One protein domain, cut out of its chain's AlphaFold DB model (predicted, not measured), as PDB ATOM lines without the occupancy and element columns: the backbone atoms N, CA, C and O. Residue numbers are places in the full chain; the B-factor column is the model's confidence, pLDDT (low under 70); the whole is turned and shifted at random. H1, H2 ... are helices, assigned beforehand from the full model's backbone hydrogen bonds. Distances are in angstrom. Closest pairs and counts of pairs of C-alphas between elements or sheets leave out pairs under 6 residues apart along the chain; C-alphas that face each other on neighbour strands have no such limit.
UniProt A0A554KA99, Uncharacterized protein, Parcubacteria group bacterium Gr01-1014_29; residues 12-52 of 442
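AT A GLANCE: This is residues 12 to 52 of the 442 residues of an uncharacterized protein of Parcubacteria group bacterium Gr01-1014_29 (UniProt A0A554KA99). Two short helices, H1 and H2, meet near a corner as a V. The unnamed residues 12 to 19 loop on one side of the V, and residues 41 to 52 fold back from the end of H2 on the other side. The printed part has 41 residues with two named helices, H1 then H2, and no named strand; the class is all helix, though under half of the residues are in named elements. It is compact, with a radius of gyration of the C-alphas of 8.6 A, and rounded, spanning 20 by 20 by 18 A.

HOW THE PARTS SIT: H1, residues 20 to 29, and H2, residues 31 to 40, are close but not clearly touching. Their closest C-alphas, those of Cys 27 and Cys 34, are 5.8 A apart. They run opposite ways at a steep tilt of 58 degrees. Every O i to N i+4 pair is within hydrogen-bond range in H2, and 4 of 6 in H1.

IN THESE COORDINATES: H1 begins at C-alpha 20, (226.665, 190.525, 195.875), and is 14.8 A long. H2 is 14.6 A long and ends at C-alpha 40, (223.022, 201.897, 182.325).

THE WHOLE: The printed part has no cut. The link from H1 to H2 is tight. Model confidence is under 70 at residues 29 to 30 and 49 to 52.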
ATOM      1  N   GLY A  12     222.977 195.204 195.588       72.56
ATOM      2  CA  GLY A  12     222.680 194.335 194.439       72.56
ATOM      3  C   GLY A  12     222.574 195.080 193.096       72.56
ATOM      4  O   GLY A  12     222.787 196.291 193.032       72.56
ATOM      5  N   LEU A  13     222.229 194.377 192.008       81.75
ATOM      6  CA  LEU A  13     221.998 194.965 190.673       81.75
ATOM      7  C   LEU A  13     220.508 195.279 190.460       81.75
ATOM      8  O   LEU A  13     219.853 194.714 189.581       81.75
ATOM      9  N   GLY A  14     219.958 196.151 191.307       78.25
ATOM     10  CA  GLY A  14     218.542 196.521 191.256       78.25
ATOM     11  C   GLY A  14     217.643 195.301 191.461       78.25
ATOM     12  O   GLY A  14     217.863 194.512 192.379       78.25
ATOM     13  N   ASP A  15     216.665 195.111 190.575       74.75
ATOM     14  CA  ASP A  15     215.728 193.981 190.644       74.75
ATOM     15  C   ASP A  15     216.312 192.655 190.123       74.75
ATOM     16  O   ASP A  15     215.654 191.617 190.211       74.75
ATOM     17  N   LEU A  16     217.534 192.657 189.573       72.75
ATOM     18  CA  LEU A  16     218.166 191.437 189.058       72.75
ATOM     19  C   LEU A  16     218.641 190.514 190.184       72.75
ATOM     20  O   LEU A  16     218.624 189.293 190.041       72.75
ATOM     21  N   CYS A  17     219.103 191.091 191.291       78.88
ATOM     22  CA  CYS A  17     219.661 190.362 192.423       78.88
ATOM     23  C   CYS A  17     219.820 191.295 193.628       78.88
ATOM     24  O   CYS A  17     220.177 192.461 193.481       78.88
ATOM     25  N   LEU A  18     219.578 190.764 194.828       77.75
ATOM     26  CA  LEU A  18     219.417 191.565 196.048       77.75
ATOM     27  C   LEU A  18     220.735 191.890 196.773       77.75
ATOM     28  O   LEU A  18     220.784 192.832 197.560       77.75
ATOM     29  N   ASN A  19     221.793 191.109 196.540       80.25
ATOM     30  CA  ASN A  19     223.105 191.268 197.172       80.25
ATOM     31  C   ASN A  19     224.223 190.685 196.288       80.25
ATOM     32  O   ASN A  19     223.945 189.983 195.317       80.25
ATOM     33  N   GLU A  20     225.482 190.947 196.642       80.19
ATOM     34  CA  GLU A  20     226.665 190.525 195.875       80.19
ATOM     35  C   GLU A  20     226.719 189.020 195.577       80.19
ATOM     36  O   GLU A  20     226.985 188.630 194.443       80.19
ATOM     37  N   GLU A  21     226.447 188.164 196.563       77.62
ATOM     38  CA  GLU A  21     226.468 186.708 196.379       77.62
ATOM     39  C   GLU A  21     225.374 186.255 195.401       77.62
ATOM     40  O   GLU A  21     225.636 185.501 194.458       77.62
ATOM     41  N   GLY A  22     224.161 186.784 195.572       75.19
ATOM     42  CA  GLY A  22     223.042 186.563 194.666       75.19
ATOM     43  C   GLY A  22     223.348 187.055 193.253       75.19
ATOM     44  O   GLY A  22     223.052 186.355 192.288       75.19
ATOM     45  N   CYS A  23     224.006 188.207 193.118       80.31
ATOM     46  CA  CYS A  23     224.422 188.747 191.829       80.31
ATOM     47  C   CYS A  23     225.514 187.907 191.172       80.31
ATOM     48  O   CYS A  23     225.428 187.627 189.980       80.31
ATOM     49  N   ASN A  24     226.494 187.422 191.931       77.44
ATOM     50  CA  ASN A  24     227.539 186.548 191.406       77.44
ATOM     51  C   ASN A  24     226.973 185.214 190.903       77.44
ATOM     52  O   ASN A  24     227.425 184.705 189.880       77.44
ATOM     53  N   ASN A  25     225.968 184.652 191.576       73.44
ATOM     54  CA  ASN A  25     225.304 183.433 191.113       73.44
ATOM     55  C   ASN A  25     224.360 183.694 189.932       73.44
ATOM     56  O   ASN A  25     224.359 182.927 188.970       73.44
ATOM     57  N   PHE A  26     223.612 184.797 189.958       77.62
ATOM     58  CA  PHE A  26     222.716 185.191 188.874       77.62
ATOM     59  C   PHE A  26     223.484 185.495 187.580       77.62
ATOM     60  O   PHE A  26     223.161 184.946 186.525       77.62
ATOM     61  N   CYS A  27     224.541 186.309 187.654       79.56
ATOM     62  CA  CYS A  27     225.292 186.764 186.485       79.56
ATOM     63  C   CYS A  27     226.119 185.663 185.813       79.56
ATOM     64  O   CYS A  27     226.379 185.786 184.619       79.56
ATOM     65  N   LYS A  28     226.464 184.566 186.508       75.31
ATOM     66  CA  LYS A  28     227.101 183.384 185.887       75.31
ATOM     67  C   LYS A  28     226.269 182.813 184.738       75.31
ATOM     68  O   LYS A  28     226.821 182.463 183.703       75.31
ATOM     69  N   ASN A  29     224.950 182.779 184.914       63.88
ATOM     70  CA  ASN A  29     224.019 182.224 183.929       63.88
ATOM     71  C   ASN A  29     223.286 183.313 183.124       63.88
ATOM     72  O   ASN A  29     222.606 183.003 182.156       63.88
ATOM     73  N   ASN A  30     223.426 184.591 183.504       63.12
ATOM     74  CA  ASN A  30     222.689 185.723 182.927       63.12
ATOM     75  C   ASN A  30     223.617 186.887 182.524       63.12
ATOM     76  O   ASN A  30     223.277 188.060 182.702       63.12
ATOM     77  N   VAL A  31     224.798 186.575 181.969       77.44
ATOM     78  CA  VAL A  31     225.873 187.545 181.658       77.44
ATOM     79  C   VAL A  31     225.371 188.748 180.856       77.44
ATOM     80  O   VAL A  31     225.741 189.886 181.145       77.44
ATOM     81  N   ARG A  32     224.503 188.517 179.864       71.25
ATOM     82  CA  ARG A  32     223.951 189.579 179.013       71.25
ATOM     83  C   ARG A  32     223.122 190.591 179.810       71.25
ATOM     84  O   ARG A  32     223.344 191.787 179.664       71.25
ATOM     85  N   ARG A  33     222.239 190.123 180.695       73.31
ATOM     86  CA  ARG A  33     221.346 190.985 181.493       73.31
ATOM     87  C   ARG A  33     222.120 191.798 182.525       73.31
ATOM     88  O   ARG A  33     221.856 192.983 182.694       73.31
ATOM     89  N   CYS A  34     223.127 191.192 183.158       81.75
ATOM     90  CA  CYS A  34     224.015 191.929 184.056       81.75
ATOM     91  C   CYS A  34     224.842 192.978 183.303       81.75
ATOM     92  O   CYS A  34     225.033 194.082 183.804       81.75
ATOM     93  N   ARG A  35     225.282 192.676 182.071       79.31
ATOM     94  CA  ARG A  35     225.996 193.638 181.223       79.31
ATOM     95  C   ARG A  35     225.104 194.810 180.807       79.31
ATOM     96  O   ARG A  35     225.545 195.945 180.920       79.31
ATOM     97  N   GLU A  36     223.873 194.555 180.376       78.44
ATOM     98  CA  GLU A  36     222.903 195.597 179.997       78.44
ATOM     99  C   GLU A  36     222.540 196.499 181.194       78.44
ATOM    100  O   GLU A  36     222.525 197.728 181.078       78.44
ATOM    101  N   TYR A  37     222.350 195.915 182.381       81.88
ATOM    102  CA  TYR A  37     222.155 196.683 183.613       81.88
ATOM    103  C   TYR A  37     223.374 197.556 183.936       81.88
ATOM    104  O   TYR A  37     223.242 198.758 184.153       81.88
ATOM    105  N   CYS A  38     224.578 196.985 183.893       83.12
ATOM    106  CA  CYS A  38     225.806 197.718 184.190       83.12
ATOM    107  C   CYS A  38     226.194 198.762 183.133       83.12
ATOM    108  O   CYS A  38     226.911 199.705 183.455       83.12
ATOM    109  N   GLN A  39     225.698 198.653 181.897       80.38
ATOM    110  CA  GLN A  39     225.839 199.700 180.876       80.38
ATOM    111  C   GLN A  39     225.034 200.961 181.210       80.38
ATOM    112  O   GLN A  39     225.427 202.057 180.817       80.38
ATOM    113  N   SER A  40     223.917 200.804 181.923       74.81
ATOM    114  CA  SER A  40     223.022 201.897 182.325       74.81
ATOM    115  C   SER A  40     223.237 202.367 183.769       74.81
ATOM    116  O   SER A  40     222.742 203.433 184.119       74.81
ATOM    117  N   HIS A  41     223.995 201.608 184.571       79.56
ATOM    118  CA  HIS A  41     224.236 201.844 186.002       79.56
ATOM    119  C   HIS A  41     225.716 201.608 186.367       79.56
ATOM    120  O   HIS A  41     226.046 200.805 187.247       79.56
ATOM    121  N   ALA A  42     226.636 202.262 185.649       78.00
ATOM    122  CA  ALA A  42     228.087 202.076 185.796       78.00
ATOM    123  C   ALA A  42     228.634 202.507 187.178       78.00
ATOM    124  O   ALA A  42     229.730 202.117 187.590       78.00
ATOM    125  N   GLU A  43     227.869 203.313 187.909       76.31
ATOM    126  CA  GLU A  43     228.136 203.757 189.275       76.31
ATOM    127  C   GLU A  43     227.851 202.690 190.342       76.31
ATOM    128  O   GLU A  43     228.304 202.836 191.479       76.31
ATOM    129  N   ASN A  44     227.135 201.611 190.004       77.69
ATOM    130  CA  ASN A  44     226.856 200.537 190.950       77.69
ATOM    131  C   ASN A  44     228.164 199.795 191.326       77.69
ATOM    132  O   ASN A  44     228.867 199.321 190.430       77.69
ATOM    133  N   PRO A  45     228.491 199.623 192.625       76.69
ATOM    134  CA  PRO A  45     229.739 198.985 193.059       76.69
ATOM    135  C   PRO A  45     229.961 197.569 192.512       76.69
ATOM    136  O   PRO A  45     231.105 197.160 192.322       76.69
ATOM    137  N   LEU A  46     228.890 196.816 192.236       78.50
ATOM    138  CA  LEU A  46     228.989 195.488 191.627       78.50
ATOM    139  C   LEU A  46     229.307 195.541 190.130       78.50
ATOM    140  O   LEU A  46     229.947 194.630 189.624       78.50
ATOM    141  N   CYS A  47     228.929 196.616 189.436       79.88
ATOM    142  CA  CYS A  47     229.269 196.837 188.029       79.88
ATOM    143  C   CYS A  47     230.729 197.261 187.816       79.88
ATOM    144  O   CYS A  47     231.235 197.185 186.698       79.88
ATOM    145  N   GLN A  48     231.412 197.685 188.883       75.12
ATOM    146  CA  GLN A  48     232.834 198.047 188.877       75.12
ATOM    147  C   GLN A  48     233.751 196.880 189.257       75.12
ATOM    148  O   GLN A  48     234.969 196.964 189.087       75.12
ATOM    149  N   LYS A  49     233.185 195.782 189.768       68.75
ATOM    150  CA  LYS A  49     233.921 194.543 190.008       68.75
ATOM    151  C   LYS A  49     233.950 193.729 188.713       68.75
ATOM    152  O   LYS A  49     232.927 193.626 188.037       68.75
ATOM    153  N   PRO A  50     235.078 193.091 188.361       54.16
ATOM    154  CA  PRO A  50     235.025 192.013 187.396       54.16
ATOM    155  C   PRO A  50     234.219 190.893 188.056       54.16
ATOM    156  O   PRO A  50     234.728 190.193 188.930       54.16
ATOM    157  N   PHE A  51     232.951 190.714 187.668       57.38
ATOM    158  CA  PHE A  51     232.337 189.391 187.786       57.38
ATOM    159  C   PHE A  51     233.367 188.434 187.196       57.38
ATOM    160  O   PHE A  51     233.833 188.725 186.097       57.38
ATOM    161  N   SER A  52     233.811 187.406 187.922       40.47
ATOM    162  CA  SER A  52     234.857 186.492 187.453       40.47
ATOM    163  C   SER A  52     234.472 185.908 186.085       40.47
ATOM    164  O   SER A  52     233.760 184.914 185.995       40.47
TER     165      SER A  52